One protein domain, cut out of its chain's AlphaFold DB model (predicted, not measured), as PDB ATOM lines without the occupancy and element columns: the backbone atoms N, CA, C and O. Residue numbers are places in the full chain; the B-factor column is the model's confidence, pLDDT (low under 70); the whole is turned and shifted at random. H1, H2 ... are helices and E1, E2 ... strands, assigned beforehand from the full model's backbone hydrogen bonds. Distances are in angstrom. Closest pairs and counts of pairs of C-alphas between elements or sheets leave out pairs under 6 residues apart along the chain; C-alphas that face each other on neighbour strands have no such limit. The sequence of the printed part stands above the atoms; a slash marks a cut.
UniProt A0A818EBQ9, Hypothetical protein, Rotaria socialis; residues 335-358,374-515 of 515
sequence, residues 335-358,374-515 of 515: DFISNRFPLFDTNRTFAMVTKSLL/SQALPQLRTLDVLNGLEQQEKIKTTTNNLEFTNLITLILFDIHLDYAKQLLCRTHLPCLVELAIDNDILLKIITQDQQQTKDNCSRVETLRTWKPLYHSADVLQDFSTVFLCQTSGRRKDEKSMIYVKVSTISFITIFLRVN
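Overview. This is residues 335 to 358 and 374 to 515 of the 515 residues of the protein "Hypothetical protein" of Rotaria socialis (UniProt A0A818EBQ9). Little is regular here: six short strands, E1 to E6 in chain order, make a twisted parallel wall, with H1 over one face, H2 and H3 packed on H1, and H4 beyond E6. The printed part has 166 residues, of which 61 are in four named helices and six named strands, in the order E1 E2 E3 E4 H1 E5 H2 H3 E6 H4 along the chain, and the class is mixed, helices and strands. The whole is compact, radius of gyration of the C-alphas 17.1 A, spanning 56 by 34 by 33 A.

Along the chain. Strands are E1, residues 335 to 337, from C-alpha 335 at (-2.746, 6.315, 9.765); E2, 355 to 358; E3, 382 to 386, 13.4 A; E4, 409 to 413; E5, 434 to 437; E6, 462 to 465. Helices are H1, 417 to 425; H2, 439 to 446; H3, 451 to 457; H4, 473 to 484, 15.4 A, ending at (28.154, 21.121, 14.347).

Arrangement. Between E3 and E4, N 411 and O 383 are within hydrogen-bond range, 2.8 A. H1 touches H3, closest C-alphas Cys 425 and Thr 453, 4.7 A. Every helix O i to N i+4 pair is within range.

Size, cuts and confidence. Residues 359 to 373 are not printed, gap 11.9 A. Residues 468 to 515 are under pLDDT 70.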
ATOM      1  N   ASP A 335      -2.531   5.149   8.902       86.81
ATOM      2  CA  ASP A 335      -2.746   6.315   9.765       86.81
ATOM      3  C   ASP A 335      -3.625   5.980  10.968       86.81
ATOM      4  O   ASP A 335      -4.526   5.153  10.839       86.81
ATOM      5  N   PHE A 336      -3.431   6.715  12.066       84.50
ATOM      6  CA  PHE A 336      -4.215   6.649  13.304       84.50
ATOM      7  C   PHE A 336      -4.131   5.303  14.026       84.50
ATOM      8  O   PHE A 336      -5.135   4.766  14.472       84.50
ATOM      9  N   ILE A 337      -2.916   4.771  14.135       87.62
ATOM     10  CA  ILE A 337      -2.640   3.531  14.858       87.62
ATOM     11  C   ILE A 337      -2.578   3.817  16.365       87.62
ATOM     12  O   ILE A 337      -1.715   4.586  16.798       87.62
ATOM     13  N   SER A 338      -3.434   3.168  17.159       89.12
ATOM     14  CA  SER A 338      -3.388   3.212  18.631       89.12
ATOM     15  C   SER A 338      -2.758   1.951  19.243       89.12
ATOM     16  O   SER A 338      -2.389   1.014  18.528       89.12
ATOM     17  N   ASN A 339      -2.709   1.868  20.580       84.62
ATOM     18  CA  ASN A 339      -2.300   0.657  21.313       84.62
ATOM     19  C   ASN A 339      -3.038  -0.619  20.884       84.62
ATOM     20  O   ASN A 339      -2.514  -1.721  21.038       84.62
ATOM     21  N   ARG A 340      -4.254  -0.476  20.347       79.44
ATOM     22  CA  ARG A 340      -5.124  -1.592  19.951       79.44
ATOM     23  C   ARG A 340      -4.752  -2.213  18.612       79.44
ATOM     24  O   ARG A 340      -5.415  -3.163  18.188       79.44
ATOM     25  N   PHE A 341      -3.726  -1.694  17.944       77.06
ATOM     26  CA  PHE A 341      -3.235  -2.259  16.700       77.06
ATOM     27  C   PHE A 341      -2.896  -3.751  16.895       77.06
ATOM     28  O   PHE A 341      -2.074  -4.085  17.753       77.06
ATOM     29  N   PRO A 342      -3.562  -4.668  16.166       65.25
ATOM     30  CA  PRO A 342      -3.490  -6.101  16.391       65.25
ATOM     31  C   PRO A 342      -2.151  -6.620  15.878       65.25
ATOM     32  O   PRO A 342      -2.000  -7.018  14.729       65.25
ATOM     33  N   LEU A 343      -1.164  -6.616  16.761       60.16
ATOM     34  CA  LEU A 343       0.205  -7.037  16.467       60.16
ATOM     35  C   LEU A 343       0.462  -8.490  16.898       60.16
ATOM     36  O   LEU A 343       1.599  -8.899  17.094       60.16
ATOM     37  N   PHE A 344      -0.605  -9.278  17.066       52.78
ATOM     38  CA  PHE A 344      -0.562 -10.600  17.701       52.78
ATOM     39  C   PHE A 344       0.031 -11.714  16.831       52.78
ATOM     40  O   PHE A 344       0.302 -12.795  17.347       52.78
ATOM     41  N   ASP A 345       0.233 -11.480  15.535       63.00
ATOM     42  CA  ASP A 345       0.845 -12.460  14.641       63.00
ATOM     43  C   ASP A 345       2.093 -11.848  14.008       63.00
ATOM     44  O   ASP A 345       2.012 -11.064  13.063       63.00
ATOM     45  N   THR A 346       3.260 -12.208  14.541       58.66
ATOM     46  CA  THR A 346       4.578 -11.780  14.043       58.66
ATOM     47  C   THR A 346       4.821 -12.176  12.584       58.66
ATOM     48  O   THR A 346       5.707 -11.620  11.938       58.66
ATOM     49  N   ASN A 347       4.018 -13.090  12.028       66.44
ATOM     50  CA  ASN A 347       4.066 -13.444  10.611       66.44
ATOM     51  C   ASN A 347       3.320 -12.439   9.715       66.44
ATOM     52  O   ASN A 347       3.471 -12.471   8.493       66.44
ATOM     53  N   ARG A 348       2.509 -11.543  10.292       70.94
ATOM     54  CA  ARG A 348       1.727 -10.538   9.561       70.94
ATOM     55  C   ARG A 348       2.452  -9.199   9.563       70.94
ATOM     56  O   ARG A 348       2.162  -8.303  10.347       70.94
ATOM     57  N   THR A 349       3.392  -9.051   8.635       78.81
ATOM     58  CA  THR A 349       4.048  -7.764   8.376       78.81
ATOM     59  C   THR A 349       3.263  -6.941   7.358       78.81
ATOM     60  O   THR A 349       2.837  -7.461   6.323       78.81
ATOM     61  N   PHE A 350       3.174  -5.633   7.570       87.06
ATOM     62  CA  PHE A 350       2.695  -4.669   6.583       87.06
ATOM     63  C   PHE A 350       3.873  -4.221   5.709       87.06
ATOM     64  O   PHE A 350       4.308  -3.070   5.741       87.06
ATOM     65  N   ALA A 351       4.416  -5.163   4.934       88.75
ATOM     66  CA  ALA A 351       5.692  -5.012   4.230       88.75
ATOM     67  C   ALA A 351       5.754  -3.818   3.255       88.75
ATOM     68  O   ALA A 351       6.841  -3.328   2.970       88.75
ATOM     69  N   MET A 352       4.610  -3.341   2.753       89.75
ATOM     70  CA  MET A 352       4.540  -2.214   1.811       89.75
ATOM     71  C   MET A 352       4.376  -0.849   2.496       89.75
ATOM     72  O   MET A 352       4.501   0.187   1.836       89.75
ATOM     73  N   VAL A 353       4.101  -0.813   3.804       92.12
ATOM     74  CA  VAL A 353       3.870   0.439   4.532       92.12
ATOM     75  C   VAL A 353       5.183   1.186   4.708       92.12
ATOM     76  O   VAL A 353       6.120   0.712   5.341       92.12
ATOM     77  N   THR A 354       5.216   2.402   4.169       96.94
ATOM     78  CA  THR A 354       6.361   3.317   4.261       96.94
ATOM     79  C   THR A 354       6.048   4.555   5.088       96.94
ATOM     80  O   THR A 354       6.973   5.269   5.474       96.94
ATOM     81  N   LYS A 355       4.770   4.826   5.379       97.06
ATOM     82  CA  LYS A 355       4.334   5.974   6.179       97.06
ATOM     83  C   LYS A 355       3.322   5.554   7.228       97.06
ATOM     84  O   LYS A 355       2.349   4.879   6.885       97.06
ATOM     85  N   SER A 356       3.510   6.005   8.461       95.12
ATOM     86  CA  SER A 356       2.550   5.751   9.525       95.12
ATOM     87  C   SER A 356       2.358   6.932  10.464       95.12
ATOM     88  O   SER A 356       3.307   7.663  10.729       95.12
ATOM     89  N   LEU A 357       1.126   7.092  10.950       94.69
ATOM     90  CA  LEU A 357       0.759   8.010  12.024       94.69
ATOM     91  C   LEU A 357       0.259   7.200  13.223       94.69
ATOM     92  O   LEU A 357      -0.782   6.547  13.128       94.69
ATOM     93  N   LEU A 358       0.980   7.274  14.336       94.50
ATOM     94  CA  LEU A 358       0.603   6.703  15.625       94.50
ATOM     95  C   LEU A 358      -0.104   7.778  16.445       94.50
ATOM     96  O   LEU A 358       0.449   8.860  16.659       94.50
ATOM     97  N   SER A 374       7.692  -1.493  15.056       92.81
ATOM     98  CA  SER A 374       8.934  -1.703  14.293       92.81
ATOM     99  C   SER A 374       8.970  -3.063  13.586       92.81
ATOM    100  O   SER A 374       9.380  -3.151  12.429       92.81
ATOM    101  N   GLN A 375       8.455  -4.108  14.242       90.62
ATOM    102  CA  GLN A 375       8.377  -5.461  13.692       90.62
ATOM    103  C   GLN A 375       7.317  -5.566  12.589       90.62
ATOM    104  O   GLN A 375       7.544  -6.199  11.557       90.62
ATOM    105  N   ALA A 376       6.165  -4.921  12.778       89.50
ATOM    106  CA  ALA A 376       5.078  -4.971  11.808       89.50
ATOM    107  C   ALA A 376       5.318  -4.108  10.569       89.50
ATOM    108  O   ALA A 376       4.802  -4.438   9.499       89.50
ATOM    109  N   LEU A 377       6.081  -3.016  10.688       93.00
ATOM    110  CA  LEU A 377       6.316  -2.037   9.623       93.00
ATOM    111  C   LEU A 377       7.807  -1.986   9.213       93.00
ATOM    112  O   LEU A 377       8.443  -0.935   9.324       93.00
ATOM    113  N   PRO A 378       8.400  -3.075   8.687       93.62
ATOM    114  CA  PRO A 378       9.849  -3.151   8.454       93.62
ATOM    115  C   PRO A 378      10.373  -2.154   7.401       93.62
ATOM    116  O   PRO A 378      11.560  -1.826   7.379       93.62
ATOM    117  N   GLN A 379       9.507  -1.661   6.509       96.06
ATOM    118  CA  GLN A 379       9.847  -0.692   5.454       96.06
ATOM    119  C   GLN A 379       9.462   0.754   5.813       96.06
ATOM    120  O   GLN A 379       9.435   1.623   4.937       96.06
ATOM    121  N   LEU A 380       9.156   1.034   7.086       97.38
ATOM    122  CA  LEU A 380       8.716   2.352   7.532       97.38
ATOM    123  C   LEU A 380       9.798   3.415   7.294       97.38
ATOM    124  O   LEU A 380      10.905   3.318   7.815       97.38
ATOM    125  N   ARG A 381       9.454   4.451   6.520       98.44
ATOM    126  CA  ARG A 381      10.323   5.590   6.185       98.44
ATOM    127  C   ARG A 381       9.899   6.887   6.855       98.44
ATOM    128  O   ARG A 381      10.750   7.726   7.129       98.44
ATOM    129  N   THR A 382       8.605   7.064   7.097       98.50
ATOM    130  CA  THR A 382       8.048   8.235   7.779       98.50
ATOM    131  C   THR A 382       7.183   7.777   8.938       98.50
ATOM    132  O   THR A 382       6.254   6.993   8.729       98.50
ATOM    133  N   LEU A 383       7.480   8.277  10.131       98.25
ATOM    134  CA  LEU A 383       6.748   7.976  11.352       98.25
ATOM    135  C   LEU A 383       6.318   9.276  12.022       98.25
ATOM    136  O   LEU A 383       7.161  10.055  12.465       98.25
ATOM    137  N   ASP A 384       5.010   9.455  12.133       98.12
ATOM    138  CA  ASP A 384       4.389  10.543  12.868       98.12
ATOM    139  C   ASP A 384       3.860   9.975  14.189       98.12
ATOM    140  O   ASP A 384       3.202   8.937  14.197       98.12
ATOM    141  N   VAL A 385       4.154  10.625  15.311       97.44
ATOM    142  CA  VAL A 385       3.741  10.179  16.648       97.44
ATOM    143  C   VAL A 385       3.081  11.332  17.382       97.44
ATOM    144  O   VAL A 385       3.667  12.409  17.507       97.44
ATOM    145  N   LEU A 386       1.872  11.072  17.875       95.38
ATOM    146  CA  LEU A 386       1.035  12.023  18.589       95.38
ATOM    147  C   LEU A 386       0.412  11.349  19.817       95.38
ATOM    148  O   LEU A 386      -0.526  10.566  19.696       95.38
ATOM    149  N   ASN A 387       0.957  11.625  21.001       95.06
ATOM    150  CA  ASN A 387       0.404  11.161  22.276       95.06
ATOM    151  C   ASN A 387       0.965  12.024  23.411       95.06
ATOM    152  O   ASN A 387       2.135  11.893  23.783       95.06
ATOM    153  N   GLY A 388       0.129  12.912  23.949       94.94
ATOM    154  CA  GLY A 388       0.503  13.830  25.026       94.94
ATOM    155  C   GLY A 388       0.428  13.218  26.430       94.94
ATOM    156  O   GLY A 388       0.784  13.884  27.401       94.94
ATOM    157  N   LEU A 389      -0.035  11.971  26.564       95.12
ATOM    158  CA  LEU A 389      -0.259  11.324  27.856       95.12
ATOM    159  C   LEU A 389       1.034  10.704  28.398       95.12
ATOM    160  O   LEU A 389       1.781  10.063  27.660       95.12
ATOM    161  N   GLU A 390       1.291  10.852  29.700       94.88
ATOM    162  CA  GLU A 390       2.456  10.240  30.356       94.88
ATOM    163  C   GLU A 390       2.405   8.708  30.271       94.88
ATOM    164  O   GLU A 390       1.369   8.092  30.537       94.88
ATOM    165  N   GLN A 391       3.540   8.085  29.932       92.69
ATOM    166  CA  GLN A 391       3.648   6.632  29.851       92.69
ATOM    167  C   GLN A 391       3.573   6.031  31.261       92.69
ATOM    168  O   GLN A 391       4.418   6.312  32.112       92.69
ATOM    169  N   GLN A 392       2.570   5.183  31.513       89.44
ATOM    170  CA  GLN A 392       2.332   4.609  32.848       89.44
ATOM    171  C   GLN A 392       3.484   3.707  33.300       89.44
ATOM    172  O   GLN A 392       3.973   3.812  34.426       89.44
ATOM    173  N   GLU A 393       3.946   2.835  32.407       84.44
ATOM    174  CA  GLU A 393       5.067   1.942  32.664       84.44
ATOM    175  C   GLU A 393       6.326   2.478  31.997       84.44
ATOM    176  O   GLU A 393       6.609   2.225  30.827       84.44
ATOM    177  N   LYS A 394       7.119   3.220  32.773       79.44
ATOM    178  CA  LYS A 394       8.448   3.643  32.331       79.44
ATOM    179  C   LYS A 394       9.292   2.397  32.114       79.44
ATOM    180  O   LYS A 394       9.462   1.610  33.041       79.44
ATOM    181  N   ILE A 395       9.839   2.237  30.911       70.38
ATOM    182  CA  ILE A 395      10.729   1.124  30.557       70.38
ATOM    183  C   ILE A 395      11.869   1.071  31.580       70.38
ATOM    184  O   ILE A 395      12.725   1.968  31.607       70.38
ATOM    185  N   LYS A 396      11.823   0.049  32.447       67.44
ATOM    186  CA  LYS A 396      12.645  -0.015  33.658       67.44
ATOM    187  C   LYS A 396      14.107  -0.333  33.359       67.44
ATOM    188  O   LYS A 396      14.942   0.277  34.011       67.44
ATOM    189  N   THR A 397      14.448  -1.174  32.372       52.81
ATOM    190  CA  THR A 397      15.865  -1.529  32.129       52.81
ATOM    191  C   THR A 397      16.125  -2.338  30.835       52.81
ATOM    192  O   THR A 397      15.632  -3.444  30.662       52.81
ATOM    193  N   THR A 398      16.990  -1.770  29.979       49.81
ATOM    194  CA  THR A 398      18.166  -2.342  29.262       49.81
ATOM    195  C   THR A 398      18.151  -3.257  28.024       49.81
ATOM    196  O   THR A 398      19.224  -3.314  27.431       49.81
ATOM    197  N   THR A 399      17.095  -3.928  27.553       52.94
ATOM    198  CA  THR A 399      17.351  -5.007  26.546       52.94
ATOM    199  C   THR A 399      16.452  -5.116  25.326       52.94
ATOM    200  O   THR A 399      16.405  -6.195  24.748       52.94
ATOM    201  N   ASN A 400      15.825  -4.046  24.841       57.88
ATOM    202  CA  ASN A 400      15.167  -4.144  23.535       57.88
ATOM    203  C   ASN A 400      15.912  -3.259  22.540       57.88
ATOM    204  O   ASN A 400      15.914  -2.034  22.660       57.88
ATOM    205  N   ASN A 401      16.582  -3.921  21.589       77.69
ATOM    206  CA  ASN A 401      17.152  -3.345  20.373       77.69
ATOM    207  C   ASN A 401      16.005  -2.818  19.499       77.69
ATOM    208  O   ASN A 401      15.730  -3.362  18.433       77.69
ATOM    209  N   LEU A 402      15.272  -1.815  19.988       91.19
ATOM    210  CA  LEU A 402      14.254  -1.157  19.193       91.19
ATOM    211  C   LEU A 402      14.978  -0.508  18.020       91.19
ATOM    212  O   LEU A 402      15.868   0.318  18.217       91.19
ATOM    213  N   GLU A 403      14.633  -0.905  16.806       95.00
ATOM    214  CA  GLU A 403      15.324  -0.455  15.609       95.00
ATOM    215  C   GLU A 403      14.305  -0.102  14.536       95.00
ATOM    216  O   GLU A 403      13.432  -0.897  14.201       95.00
ATOM    217  N   PHE A 404      14.457   1.086  13.955       96.88
ATOM    218  CA  PHE A 404      13.783   1.428  12.710       96.88
ATOM    219  C   PHE A 404      14.834   1.658  11.626       96.88
ATOM    220  O   PHE A 404      15.215   2.792  11.331       96.88
ATOM    221  N   THR A 405      15.303   0.565  11.020       96.25
ATOM    222  CA  THR A 405      16.418   0.561  10.057       96.25
ATOM    223  C   THR A 405      16.190   1.511   8.880       96.25
ATOM    224  O   THR A 405      17.129   2.127   8.388       96.25
ATOM    225  N   ASN A 406      14.937   1.663   8.441       97.94
ATOM    226  CA  ASN A 406      14.577   2.427   7.246       97.94
ATOM    227  C   ASN A 406      13.971   3.808   7.537       97.94
ATOM    228  O   ASN A 406      13.566   4.491   6.592       97.94
ATOM    229  N   LEU A 407      13.893   4.232   8.804       98.50
ATOM    230  CA  LEU A 407      13.210   5.473   9.157       98.50
ATOM    231  C   LEU A 407      14.042   6.694   8.761       98.50
ATOM    232  O   LEU A 407      15.135   6.900   9.277       98.50
ATOM    233  N   ILE A 408      13.491   7.505   7.857       98.44
ATOM    234  CA  ILE A 408      14.117   8.717   7.309       98.44
ATOM    235  C   ILE A 408      13.570   9.966   7.999       98.44
ATOM    236  O   ILE A 408      14.333  10.871   8.332       98.44
ATOM    237  N   THR A 409      12.255  10.008   8.217       98.50
ATOM    238  CA  THR A 409      11.548  11.163   8.774       98.50
ATOM    239  C   THR A 409      10.820  10.754  10.049       98.50
ATOM    240  O   THR A 409       9.953   9.880  10.008       98.50
ATOM    241  N   LEU A 410      11.141  11.412  11.163       98.44
ATOM    242  CA  LEU A 410      10.454  11.258  12.444       98.44
ATOM    243  C   LEU A 410       9.763  12.570  12.824       98.44
ATOM    244  O   LEU A 410      10.415  13.602  12.982       98.44
ATOM    245  N   ILE A 411       8.444  12.527  12.983       98.19
ATOM    246  CA  ILE A 411       7.616  13.678  13.345       98.19
ATOM    247  C   ILE A 411       6.986  13.415  14.707       98.19
ATOM    248  O   ILE A 411       6.102  12.583  14.854       98.19
ATOM    249  N   LEU A 412       7.436  14.150  15.713       97.44
ATOM    250  CA  LEU A 412       6.944  14.095  17.080       97.44
ATOM    251  C   LEU A 412       6.109  15.352  17.348       97.44
ATOM    252  O   LEU A 412       6.650  16.441  17.572       97.44
ATOM    253  N   PHE A 413       4.789  15.216  17.274       94.56
ATOM    254  CA  PHE A 413       3.841  16.305  17.511       94.56
ATOM    255  C   PHE A 413       3.127  16.073  18.842       94.56
ATOM    256  O   PHE A 413       2.815  14.929  19.144       94.56
ATOM    257  N   ASP A 414       2.931  17.133  19.640       94.25
ATOM    258  CA  ASP A 414       2.264  17.105  20.961       94.25
ATOM    259  C   ASP A 414       2.516  15.803  21.753       94.25
ATOM    260  O   ASP A 414       1.608  15.080  22.161       94.25
ATOM    261  N   ILE A 415       3.799  15.444  21.854       95.75
ATOM    262  CA  ILE A 415       4.242  14.163  22.393       95.75
ATOM    263  C   ILE A 415       4.661  14.321  23.852       95.75
ATOM    264  O   ILE A 415       5.288  15.314  24.224       95.75
ATOM    265  N   HIS A 416       4.403  13.318  24.684       96.38
ATOM    266  CA  HIS A 416       4.999  13.267  26.010       96.38
ATOM    267  C   HIS A 416       6.520  13.025  25.936       96.38
ATOM    268  O   HIS A 416       7.032  12.330  25.052       96.38
ATOM    269  N   LEU A 417       7.264  13.568  26.908       95.56
ATOM    270  CA  LEU A 417       8.729  13.459  26.975       95.56
ATOM    271  C   LEU A 417       9.217  12.001  26.997       95.56
ATOM    272  O   LEU A 417      10.281  11.707  26.456       95.56
ATOM    273  N   ASP A 418       8.455  11.095  27.610       94.31
ATOM    274  CA  ASP A 418       8.838   9.684  27.737       94.31
ATOM    275  C   ASP A 418       8.960   8.992  26.376       94.31
ATOM    276  O   ASP A 418       9.967   8.333  26.112       94.31
ATOM    277  N   TYR A 419       8.000   9.209  25.473       95.38
ATOM    278  CA  TYR A 419       8.035   8.619  24.134       95.38
ATOM    279  C   TYR A 419       9.146   9.230  23.283       95.38
ATOM    280  O   TYR A 419       9.853   8.517  22.574       95.38
ATOM    281  N   ALA A 420       9.356  10.544  23.394       95.62
ATOM    282  CA  ALA A 420      10.458  11.207  22.710       95.62
ATOM    283  C   ALA A 420      11.820  10.663  23.184       95.62
ATOM    284  O   ALA A 420      12.700  10.424  22.361       95.62
ATOM    285  N   LYS A 421      11.980  10.375  24.486       93.81
ATOM    286  CA  LYS A 421      13.171   9.693  25.023       93.81
ATOM    287  C   LYS A 421      13.302   8.255  24.531       93.81
ATOM    288  O   LYS A 421      14.407   7.820  24.214       93.81
ATOM    289  N   GLN A 422      12.205   7.504  24.475       92.56
ATOM    290  CA  GLN A 422      12.219   6.136  23.958       92.56
ATOM    291  C   GLN A 422      12.689   6.112  22.496       92.56
ATOM    292  O   GLN A 422      13.619   5.379  22.157       92.56
ATOM    293  N   LEU A 423      12.115   6.970  21.653       95.00
ATOM    294  CA  LEU A 423      12.419   7.032  20.223       95.00
ATOM    295  C   LEU A 423      13.792   7.642  19.925       95.00
ATOM    296  O   LEU A 423      14.504   7.134  19.071       95.00
ATOM    297  N   LEU A 424      14.211   8.707  20.612       94.56
ATOM    298  CA  LEU A 424      15.489   9.358  20.297       94.56
ATOM    299  C   LEU A 424      16.679   8.774  21.053       94.56
ATOM    300  O   LEU A 424      17.795   8.844  20.542       94.56
ATOM    301  N   CYS A 425      16.481   8.212  22.246       92.50
ATOM    302  CA  CYS A 425      17.593   7.795  23.100       92.50
ATOM    303  C   CYS A 425      17.701   6.284  23.317       92.50
ATOM    304  O   CYS A 425      18.738   5.816  23.777       92.50
ATOM    305  N   ARG A 426      16.647   5.514  23.028       91.44
ATOM    306  CA  ARG A 426      16.615   4.056  23.271       91.44
ATOM    307  C   ARG A 426      16.355   3.232  22.016       91.44
ATOM    308  O   ARG A 426      16.213   2.021  22.104       91.44
ATOM    309  N   THR A 427      16.292   3.893  20.872       93.62
ATOM    310  CA  THR A 427      16.006   3.275  19.582       93.62
ATOM    311  C   THR A 427      17.174   3.520  18.648       93.62
ATOM    312  O   THR A 427      17.722   4.620  18.637       93.62
ATOM    313  N   HIS A 428      17.547   2.532  17.847       95.12
ATOM    314  CA  HIS A 428      18.505   2.716  16.771       95.12
ATOM    315  C   HIS A 428      17.794   3.272  15.528       95.12
ATOM    316  O   HIS A 428      16.904   2.627  14.967       95.12
ATOM    317  N   LEU A 429      18.172   4.486  15.112       96.50
ATOM    318  CA  LEU A 429      17.591   5.200  13.969       96.50
ATOM    319  C   LEU A 429      18.677   5.527  12.931       96.50
ATOM    320  O   LEU A 429      18.992   6.700  12.709       96.50
ATOM    321  N   PRO A 430      19.287   4.515  12.287       96.12
ATOM    322  CA  PRO A 430      20.478   4.725  11.473       96.12
ATOM    323  C   PRO A 430      20.221   5.648  10.287       96.12
ATOM    324  O   PRO A 430      21.144   6.326   9.858       96.12
ATOM    325  N   CYS A 431      19.003   5.690   9.746       97.25
ATOM    326  CA  CYS A 431      18.661   6.434   8.536       97.25
ATOM    327  C   CYS A 431      17.980   7.785   8.785       97.25
ATOM    328  O   CYS A 431      17.516   8.386   7.818       97.25
ATOM    329  N   LEU A 432      17.934   8.278  10.027       97.88
ATOM    330  CA  LEU A 432      17.217   9.509  10.356       97.88
ATOM    331  C   LEU A 432      17.864  10.734   9.687       97.88
ATOM    332  O   LEU A 432      19.003  11.085   9.984       97.88
ATOM    333  N   VAL A 433      17.117  11.392   8.796       97.69
ATOM    334  CA  VAL A 433      17.532  12.604   8.063       97.69
ATOM    335  C   VAL A 433      16.680  13.808   8.459       97.69
ATOM    336  O   VAL A 433      17.177  14.933   8.513       97.69
ATOM    337  N   GLU A 434      15.399  13.593   8.756       97.62
ATOM    338  CA  GLU A 434      14.474  14.656   9.138       97.62
ATOM    339  C   GLU A 434      13.867  14.392  10.518       97.62
ATOM    340  O   GLU A 434      13.282  13.335  10.759       97.62
ATOM    341  N   LEU A 435      13.950  15.384  11.403       97.19
ATOM    342  CA  LEU A 435      13.331  15.363  12.725       97.19
ATOM    343  C   LEU A 435      12.425  16.583  12.885       97.19
ATOM    344  O   LEU A 435      12.874  17.718  12.731       97.19
ATOM    345  N   ALA A 436      11.160  16.363  13.232       96.81
ATOM    346  CA  ALA A 436      10.255  17.414  13.687       96.81
ATOM    347  C   ALA A 436       9.867  17.159  15.146       96.81
ATOM    348  O   ALA A 436       9.381  16.079  15.458       96.81
ATOM    349  N   ILE A 437      10.094  18.113  16.048       95.94
ATOM    350  CA  ILE A 437       9.871  17.926  17.493       95.94
ATOM    351  C   ILE A 437       9.614  19.266  18.194       95.94
ATOM    352  O   ILE A 437      10.067  20.319  17.742       95.94
ATOM    353  N   ASP A 438       8.882  19.257  19.311       94.25
ATOM    354  CA  ASP A 438       8.786  20.438  20.175       94.25
ATOM    355  C   ASP A 438      10.161  20.796  20.767       94.25
ATOM    356  O   ASP A 438      10.920  19.938  21.228       94.25
ATOM    357  N   ASN A 439      10.483  22.087  20.737       90.56
ATOM    358  CA  ASN A 439      11.792  22.595  21.128       90.56
ATOM    359  C   ASN A 439      12.119  22.323  22.607       90.56
ATOM    360  O   ASN A 439      13.242  21.946  22.938       90.56
ATOM    361  N   ASP A 440      11.136  22.459  23.499       92.62
ATOM    362  CA  ASP A 440      11.350  22.274  24.934       92.62
ATOM    363  C   ASP A 440      11.599  20.794  25.262       92.62
ATOM    364  O   ASP A 440      12.380  20.465  26.157       92.62
ATOM    365  N   ILE A 441      10.967  19.887  24.511       94.06
ATOM    366  CA  ILE A 441      11.206  18.442  24.612       94.06
ATOM    367  C   ILE A 441      12.612  18.103  24.117       94.06
ATOM    368  O   ILE A 441      13.347  17.397  24.811       94.06
ATOM    369  N   LEU A 442      13.006  18.631  22.956       92.56
ATOM    370  CA  LEU A 442      14.329  18.386  22.383       92.56
ATOM    371  C   LEU A 442      15.447  18.844  23.326       92.56
ATOM    372  O   LEU A 442      16.390  18.094  23.571       92.56
ATOM    373  N   LEU A 443      15.303  20.025  23.929       90.81
ATOM    374  CA  LEU A 443      16.249  20.545  24.916       90.81
ATOM    375  C   LEU A 443      16.379  19.651  26.149       90.81
ATOM    376  O   LEU A 443      17.489  19.343  26.589       90.81
ATOM    377  N   LYS A 444      15.256  19.170  26.690       93.69
ATOM    378  CA  LYS A 444      15.260  18.233  27.825       93.69
ATOM    379  C   LYS A 444      15.916  16.893  27.494       93.69
ATOM    380  O   LYS A 444      16.376  16.210  28.407       93.69
ATOM    381  N   ILE A 445      15.906  16.485  26.228       92.94
ATOM    382  CA  ILE A 445      16.541  15.249  25.767       92.94
ATOM    383  C   ILE A 445      18.044  15.458  25.589       92.94
ATOM    384  O   ILE A 445      18.831  14.688  26.134       92.94
ATOM    385  N   ILE A 446      18.446  16.524  24.894       87.56
ATOM    386  CA  ILE A 446      19.857  16.826  24.621       87.56
ATOM    387  C   ILE A 446      20.644  17.058  25.920       87.56
ATOM    388  O   ILE A 446      21.751  16.549  26.067       87.56
ATOM    389  N   THR A 447      20.052  17.753  26.894       88.12
ATOM    390  CA  THR A 447      20.697  18.041  28.193       88.12
ATOM    391  C   THR A 447      20.966  16.801  29.052       88.12
ATOM    392  O   THR A 447      21.717  16.885  30.017       88.12
ATOM    393  N   GLN A 448      20.387  15.642  28.720       86.38
ATOM    394  CA  GLN A 448      20.635  14.381  29.433       86.38
ATOM    395  C   GLN A 448      21.843  13.599  28.896       86.38
ATOM    396  O   GLN A 448      22.108  12.507  29.392       86.38
ATOM    397  N   ASP A 449      22.550  14.147  27.902       71.81
ATOM    398  CA  ASP A 449      23.823  13.659  27.357       71.81
ATOM    399  C   ASP A 449      23.878  12.148  27.056       71.81
ATOM    400  O   ASP A 449      24.772  11.421  27.490       71.81
ATOM    401  N   GLN A 450      22.898  11.643  26.302       80.19
ATOM    402  CA  GLN A 450      22.883  10.236  25.897       80.19
ATOM    403  C   GLN A 450      23.580  10.055  24.545       80.19
ATOM    404  O   GLN A 450      23.180  10.651  23.542       80.19
ATOM    405  N   GLN A 451      24.598   9.189  24.504       89.44
ATOM    406  CA  GLN A 451      25.360   8.889  23.284       89.44
ATOM    407  C   GLN A 451      24.448   8.451  22.129       89.44
ATOM    408  O   GLN A 451      24.599   8.942  21.018       89.44
ATOM    409  N   GLN A 452      23.428   7.633  22.403       89.50
ATOM    410  CA  GLN A 452      22.476   7.184  21.382       89.50
ATOM    411  C   GLN A 452      21.703   8.342  20.734       89.50
ATOM    412  O   GLN A 452      21.463   8.326  19.529       89.50
ATOM    413  N   THR A 453      21.334   9.365  21.510       90.75
ATOM    414  CA  THR A 453      20.698  10.573  20.971       90.75
ATOM    415  C   THR A 453      21.638  11.289  20.014       90.75
ATOM    416  O   THR A 453      21.215  11.691  18.934       90.75
ATOM    417  N   LYS A 454      22.917  11.420  20.383       91.06
ATOM    418  CA  LYS A 454      23.938  12.013  19.510       91.06
ATOM    419  C   LYS A 454      24.101  11.199  18.229       91.06
ATOM    420  O   LYS A 454      24.132  11.781  17.151       91.06
ATOM    421  N   ASP A 455      24.140   9.875  18.336       91.69
ATOM    422  CA  ASP A 455      24.295   8.981  17.188       91.69
ATOM    423  C   ASP A 455      23.095   9.076  16.237       91.69
ATOM    424  O   ASP A 455      23.281   9.267  15.037       91.69
ATOM    425  N   ASN A 456      21.865   9.035  16.755       93.38
ATOM    426  CA  ASN A 456      20.651   9.180  15.945       93.38
ATOM    427  C   ASN A 456      20.545  10.571  15.298       93.38
ATOM    428  O   ASN A 456      20.160  10.690  14.136       93.38
ATOM    429  N   CYS A 457      20.896  11.631  16.031       92.75
ATOM    430  CA  CYS A 457      20.806  13.005  15.535       92.75
ATOM    431  C   CYS A 457      21.979  13.411  14.627       92.75
ATOM    432  O   CYS A 457      21.860  14.403  13.912       92.75
ATOM    433  N   SER A 458      23.080  12.650  14.603       91.69
ATOM    434  CA  SER A 458      24.289  12.944  13.811       91.69
ATOM    435  C   SER A 458      24.043  13.105  12.308       91.69
ATOM    436  O   SER A 458      24.794  13.789  11.612       91.69
ATOM    437  N   ARG A 459      22.993  12.452  11.800       91.88
ATOM    438  CA  ARG A 459      22.624  12.415  10.379       91.88
ATOM    439  C   ARG A 459      21.430  13.305  10.039       91.88
ATOM    440  O   ARG A 459      21.051  13.369   8.874       91.88
ATOM    441  N   VAL A 460      20.848  13.988  11.028       94.50
ATOM    442  CA  VAL A 460      19.694  14.863  10.814       94.50
ATOM    443  C   VAL A 460      20.142  16.101  10.040       94.50
ATOM    444  O   VAL A 460      20.840  16.968  10.559       94.50
ATOM    445  N   GLU A 461      19.703  16.195   8.789       94.56
ATOM    446  CA  GLU A 461      19.949  17.336   7.903       94.56
ATOM    447  C   GLU A 461      18.863  18.407   8.057       94.56
ATOM    448  O   GLU A 461      19.114  19.598   7.870       94.56
ATOM    449  N   THR A 462      17.642  17.991   8.409       94.12
ATOM    450  CA  THR A 462      16.497  18.889   8.576       94.12
ATOM    451  C   THR A 462      15.895  18.745   9.966       94.12
ATOM    452  O   THR A 462      15.247  17.746  10.272       94.12
ATOM    453  N   LEU A 463      16.040  19.791  10.781       93.56
ATOM    454  CA  LEU A 463      15.373  19.923  12.072       93.56
ATOM    455  C   LEU A 463      14.219  20.928  11.967       93.56
ATOM    456  O   LEU A 463      14.418  22.085  11.587       93.56
ATOM    457  N   ARG A 464      13.007  20.498  12.320       92.94
ATOM    458  CA  ARG A 464      11.814  21.350  12.397       92.94
ATOM    459  C   ARG A 464      11.338  21.432  13.840       92.94
ATOM    460  O   ARG A 464      11.193  20.413  14.507       92.94
ATOM    461  N   THR A 465      11.048  22.641  14.307       91.06
ATOM    462  CA  THR A 465      10.459  22.854  15.629       91.06
ATOM    463  C   THR A 465       9.099  23.520  15.505       91.06
ATOM    464  O   THR A 465       8.898  24.412  14.678       91.06
ATOM    465  N   TRP A 466       8.143  23.082  16.326       82.75
ATOM    466  CA  TRP A 466       6.773  23.615  16.298       82.75
ATOM    467  C   TRP A 466       6.669  25.016  16.897       82.75
ATOM    468  O   TRP A 466       5.834  25.814  16.478       82.75
ATOM    469  N   LYS A 467       7.545  25.329  17.855       79.00
ATOM    470  CA  LYS A 467       7.661  26.651  18.469       79.00
ATOM    471  C   LYS A 467       8.957  27.331  18.020       79.00
ATOM    472  O   LYS A 467       9.975  26.642  17.865       79.00
ATOM    473  N   PRO A 468       8.948  28.663  17.831       66.38
ATOM    474  CA  PRO A 468      10.174  29.423  17.646       66.38
ATOM    475  C   PRO A 468      11.104  29.252  18.853       66.38
ATOM    476  O   PRO A 468      10.651  29.214  19.997       66.38
ATOM    477  N   LEU A 469      12.407  29.146  18.596       62.62
ATOM    478  CA  LEU A 469      13.442  29.177  19.629       62.62
ATOM    479  C   LEU A 469      13.484  30.584  20.243       62.62
ATOM    480  O   LEU A 469      14.046  31.497  19.648       62.62
ATOM    481  N   TYR A 470      12.889  30.764  21.424       61.50
ATOM    482  CA  TYR A 470      12.968  32.016  22.197       61.50
ATOM    483  C   TYR A 470      14.080  32.000  23.263       61.50
ATOM    484  O   TYR A 470      14.087  32.838  24.162       61.50
ATOM    485  N   HIS A 471      15.012  31.046  23.194       58.16
ATOM    486  CA  HIS A 471      15.991  30.809  24.259       58.16
ATOM    487  C   HIS A 471      17.297  31.601  24.078       58.16
ATOM    488  O   HIS A 471      17.634  32.025  22.972       58.16
ATOM    489  N   SER A 472      18.006  31.818  25.194       50.53
ATOM    490  CA  SER A 472      19.263  32.574  25.286       50.53
ATOM    491  C   SER A 472      20.363  32.001  24.382       50.53
ATOM    492  O   SER A 472      20.339  30.828  24.010       50.53
ATOM    493  N   ALA A 473      21.351  32.834  24.034       58.09
ATOM    494  CA  ALA A 473      22.470  32.465  23.160       58.09
ATOM    495  C   ALA A 473      23.200  31.173  23.595       58.09
ATOM    496  O   ALA A 473      23.644  30.411  22.739       58.09
ATOM    497  N   ASP A 474      23.241  30.890  24.897       55.97
ATOM    498  CA  ASP A 474      23.873  29.694  25.469       55.97
ATOM    499  C   ASP A 474      23.197  28.396  24.998       55.97
ATOM    500  O   ASP A 474      23.854  27.409  24.678       55.97
ATOM    501  N   VAL A 475      21.870  28.417  24.848       58.97
ATOM    502  CA  VAL A 475      21.086  27.260  24.399       58.97
ATOM    503  C   VAL A 475      21.341  26.960  22.922       58.97
ATOM    504  O   VAL A 475      21.428  25.802  22.513       58.97
ATOM    505  N   LEU A 476      21.516  28.006  22.109       59.03
ATOM    506  CA  LEU A 476      21.926  27.856  20.713       59.03
ATOM    507  C   LEU A 476      23.347  27.301  20.604       59.03
ATOM    508  O   LEU A 476      23.631  26.583  19.647       59.03
ATOM    509  N   GLN A 477      24.221  27.586  21.571       62.31
ATOM    510  CA  GLN A 477      25.587  27.077  21.585       62.31
ATOM    511  C   GLN A 477      25.632  25.571  21.870       62.31
ATOM    512  O   GLN A 477      26.316  24.849  21.142       62.31
ATOM    513  N   ASP A 478      24.836  25.065  22.813       60.16
ATOM    514  CA  ASP A 478      24.701  23.621  23.057       60.16
ATOM    515  C   ASP A 478      24.090  22.894  21.851       60.16
ATOM    516  O   ASP A 478      24.607  21.866  21.405       60.16
ATOM    517  N   PHE A 479      23.052  23.479  21.242       61.59
ATOM    518  CA  PHE A 479      22.491  22.991  19.980       61.59
ATOM    519  C   PHE A 479      23.545  22.942  18.874       61.59
ATOM    520  O   PHE A 479      23.703  21.932  18.189       61.59
ATOM    521  N   SER A 480      24.296  24.026  18.714       59.62
ATOM    522  CA  SER A 480      25.352  24.116  17.719       59.62
ATOM    523  C   SER A 480      26.461  23.103  17.999       59.62
ATOM    524  O   SER A 480      26.979  22.512  17.071       59.62
ATOM    525  N   THR A 481      26.769  22.797  19.257       58.53
ATOM    526  CA  THR A 481      27.797  21.813  19.608       58.53
ATOM    527  C   THR A 481      27.345  20.403  19.236       58.53
ATOM    528  O   THR A 481      28.103  19.655  18.624       58.53
ATOM    529  N   VAL A 482      26.085  20.047  19.497       57.31
ATOM    530  CA  VAL A 482      25.543  18.725  19.136       57.31
ATOM    531  C   VAL A 482      25.418  18.546  17.620       57.31
ATOM    532  O   VAL A 482      25.755  17.480  17.113       57.31
ATOM    533  N   PHE A 483      24.999  19.581  16.886       55.94
ATOM    534  CA  PHE A 483      24.777  19.492  15.435       55.94
ATOM    535  C   PHE A 483      25.994  19.898  14.573       55.94
ATOM    536  O   PHE A 483      26.088  19.475  13.423       55.94
ATOM    537  N   LEU A 484      26.957  20.677  15.088       45.22
ATOM    538  CA  LEU A 484      28.154  21.121  14.347       45.22
ATOM    539  C   LEU A 484      29.420  20.319  14.673       45.22
ATOM    540  O   LEU A 484      30.282  20.228  13.795       45.22
ATOM    541  N   CYS A 485      29.568  19.700  15.857       39.31
ATOM    542  CA  CYS A 485      30.825  19.011  16.208       39.31
ATOM    543  C   CYS A 485      31.201  17.851  15.270       39.31
ATOM    544  O   CYS A 485      32.366  17.451  15.244       39.31
ATOM    545  N   GLN A 486      30.282  17.334  14.453       44.91
ATOM    546  CA  GLN A 486      30.519  16.131  13.647       44.91
ATOM    547  C   GLN A 486      30.813  16.375  12.162       44.91
ATOM    548  O   GLN A 486      31.174  15.441  11.448       44.91
ATOM    549  N   THR A 487      30.794  17.622  11.690       37.38
ATOM    550  CA  THR A 487      31.306  17.931  10.337       37.38
ATOM    551  C   THR A 487      32.827  18.093  10.293       37.38
ATOM    552  O   THR A 487      33.423  18.026   9.219       37.38
ATOM    553  N   SER A 488      33.482  18.183  11.457       34.56
ATOM    554  CA  SER A 488      34.943  18.311  11.590       34.56
ATOM    555  C   SER A 488      35.741  17.055  11.188       34.56
ATOM    556  O   SER A 488      36.967  17.110  11.092       34.56
ATOM    557  N   GLY A 489      35.063  15.933  10.904       36.34
ATOM    558  CA  GLY A 489      35.668  14.684  10.423       36.34
ATOM    559  C   GLY A 489      35.777  14.546   8.897       36.34
ATOM    560  O   GLY A 489      36.354  13.568   8.419       36.34
ATOM    561  N   ARG A 490      35.246  15.492   8.106       39.84
ATOM    562  CA  ARG A 490      35.449  15.532   6.646       39.84
ATOM    563  C   ARG A 490      36.554  16.539   6.317       39.84
ATOM    564  O   ARG A 490      36.644  17.589   6.938       39.84
ATOM    565  N   ARG A 491      37.448  16.149   5.400       35.41
ATOM    566  CA  ARG A 491      38.721  16.813   5.055       35.41
ATOM    567  C   ARG A 491      38.651  18.347   5.110       35.41
ATOM    568  O   ARG A 491      37.771  18.949   4.511       35.41
ATOM    569  N   LYS A 492      39.670  18.944   5.737       39.16
ATOM    570  CA  LYS A 492      39.918  20.388   5.937       39.16
ATOM    571  C   LYS A 492      39.945  21.272   4.671       39.16
ATOM    572  O   LYS A 492      40.166  22.471   4.806       39.16
ATOM    573  N   ASP A 493      39.699  20.724   3.484       36.22
ATOM    574  CA  ASP A 493      39.950  21.408   2.211       36.22
ATOM    575  C   ASP A 493      38.680  21.863   1.472       36.22
ATOM    576  O   ASP A 493      38.776  22.522   0.439       36.22
ATOM    577  N   GLU A 494      37.485  21.613   2.016       35.56
ATOM    578  CA  GLU A 494      36.244  22.188   1.486       35.56
ATOM    579  C   GLU A 494      35.594  23.105   2.522       35.56
ATOM    580  O   GLU A 494      35.196  22.687   3.607       35.56
ATOM    581  N   LYS A 495      35.459  24.390   2.175       31.70
ATOM    582  CA  LYS A 495      34.591  25.341   2.883       31.70
ATOM    583  C   LYS A 495      33.130  24.919   2.695       31.70
ATOM    584  O   LYS A 495      32.414  25.497   1.883       31.70
ATOM    585  N   SER A 496      32.678  23.909   3.426       28.80
ATOM    586  CA  SER A 496      31.268  23.537   3.483       28.80
ATOM    587  C   SER A 496      30.533  24.481   4.438       28.80
ATOM    588  O   SER A 496      30.660  24.375   5.656       28.80
ATOM    589  N   MET A 497      29.762  25.423   3.882       29.66
ATOM    590  CA  MET A 497      28.686  26.096   4.613       29.66
ATOM    591  C   MET A 497      27.646  25.042   5.008       29.66
ATOM    592  O   MET A 497      27.054  24.403   4.140       29.66
ATOM    593  N   ILE A 498      27.415  24.867   6.306       34.53
ATOM    594  CA  ILE A 498      26.326  24.025   6.809       34.53
ATOM    595  C   ILE A 498      25.070  24.887   6.845       34.53
ATOM    596  O   ILE A 498      24.963  25.825   7.636       34.53
ATOM    597  N   TYR A 499      24.120  24.578   5.969       31.83
ATOM    598  CA  TYR A 499      22.797  25.184   5.988       31.83
ATOM    599  C   TYR A 499      21.917  24.421   6.975       31.83
ATOM    600  O   TYR A 499      21.272  23.445   6.605       31.83
ATOM    601  N   VAL A 500      21.846  24.874   8.227       38.34
ATOM    602  CA  VAL A 500      20.765  24.434   9.119       38.34
ATOM    603  C   VAL A 500      19.516  25.216   8.727       38.34
ATOM    604  O   VAL A 500      19.319  26.360   9.140       38.34
ATOM    605  N   LYS A 501      18.672  24.627   7.875       36.59
ATOM    606  CA  LYS A 501      17.377  25.220   7.524       36.59
ATOM    607  C   LYS A 501      16.398  25.003   8.678       36.59
ATOM    608  O   LYS A 501      15.561  24.107   8.632       36.59
ATOM    609  N   VAL A 502      16.491  25.846   9.703       39.47
ATOM    610  CA  VAL A 502      15.456  25.955  10.737       39.47
ATOM    611  C   VAL A 502      14.235  26.599  10.086       39.47
ATOM    612  O   VAL A 502      14.189  27.807   9.869       39.47
ATOM    613  N   SER A 503      13.268  25.778   9.687       32.91
ATOM    614  CA  SER A 503      11.990  26.255   9.165       32.91
ATOM    615  C   SER A 503      11.004  26.358  10.320       32.91
ATOM    616  O   SER A 503      10.227  25.436  10.556       32.91
ATOM    617  N   THR A 504      11.025  27.468  11.051       34.88
ATOM    618  CA  THR A 504       9.893  27.831  11.906       34.88
ATOM    619  C   THR A 504       8.694  28.165  11.019       34.88
ATOM    620  O   THR A 504       8.828  28.845  10.003       34.88
ATOM    621  N   ILE A 505       7.496  27.717  11.409       35.72
ATOM    622  CA  ILE A 505       6.228  28.078  10.736       35.72
ATOM    623  C   ILE A 505       5.915  29.594  10.865       35.72
ATOM    624  O   ILE A 505       4.994  30.103  10.236       35.72
ATOM    625  N   SER A 506       6.778  30.352  11.548       31.58
ATOM    626  CA  SER A 506       6.879  31.813  11.482       31.58
ATOM    627  C   SER A 506       8.305  32.200  11.064       31.58
ATOM    628  O   SER A 506       9.263  31.812  11.728       31.58
ATOM    629  N   PHE A 507       8.454  32.923   9.952       27.92
ATOM    630  CA  PHE A 507       9.725  33.257   9.289       27.92
ATOM    631  C   PHE A 507      10.828  33.780  10.232       27.92
ATOM    632  O   PHE A 507      10.820  34.955  10.582       27.92
ATOM    633  N   ILE A 508      11.833  32.949  10.541       26.31
ATOM    634  CA  ILE A 508      13.191  33.384  10.909       26.31
ATOM    635  C   ILE A 508      14.180  32.387  10.291       26.31
ATOM    636  O   ILE A 508      14.179  31.210  10.628       26.31
ATOM    637  N   THR A 509      15.026  32.854   9.369       29.61
ATOM    638  CA  THR A 509      16.197  32.104   8.882       29.61
ATOM    639  C   THR A 509      17.416  32.585   9.664       29.61
ATOM    640  O   THR A 509      17.782  33.753   9.550       29.61
ATOM    641  N   ILE A 510      18.034  31.717  10.468       31.64
ATOM    642  CA  ILE A 510      19.268  32.036  11.202       31.64
ATOM    643  C   ILE A 510      20.467  31.607  10.345       31.64
ATOM    644  O   ILE A 510      20.587  30.438   9.988       31.64
ATOM    645  N   PHE A 511      21.361  32.547  10.026       26.28
ATOM    646  CA  PHE A 511      22.652  32.269   9.391       26.28
ATOM    647  C   PHE A 511      23.754  32.289  10.456       26.28
ATOM    648  O   PHE A 511      23.996  33.330  11.064       26.28
ATOM    649  N   LEU A 512      24.451  31.168  10.658       27.86
ATOM    650  CA  LEU A 512      25.663  31.120  11.481       27.86
ATOM    651  C   LEU A 512      26.896  31.122  10.571       27.86
ATOM    652  O   LEU A 512      27.079  30.226   9.748       27.86
ATOM    653  N   ARG A 513      27.743  32.146  10.715       23.50
ATOM    654  CA  ARG A 513      29.067  32.231  10.088       23.50
ATOM    655  C   ARG A 513      30.106  31.905  11.156       23.50
ATOM    656  O   ARG A 513      30.246  32.664  12.108       23.50
ATOM    657  N   VAL A 514      30.806  30.786  11.004       27.34
ATOM    658  CA  VAL A 514      31.923  30.407  11.883       27.34
ATOM    659  C   VAL A 514      33.204  31.034  11.322       27.34
ATOM    660  O   VAL A 514      33.452  30.917  10.119       27.34
ATOM    661  N   ASN A 515      33.957  31.743  12.169       27.31
ATOM    662  CA  ASN A 515      35.307  32.239  11.868       27.31
ATOM    663  C   ASN A 515      36.357  31.205  12.262       27.31
ATOM    664  O   ASN A 515      36.191  30.613  13.352       27.31
TER     665      ASN A 515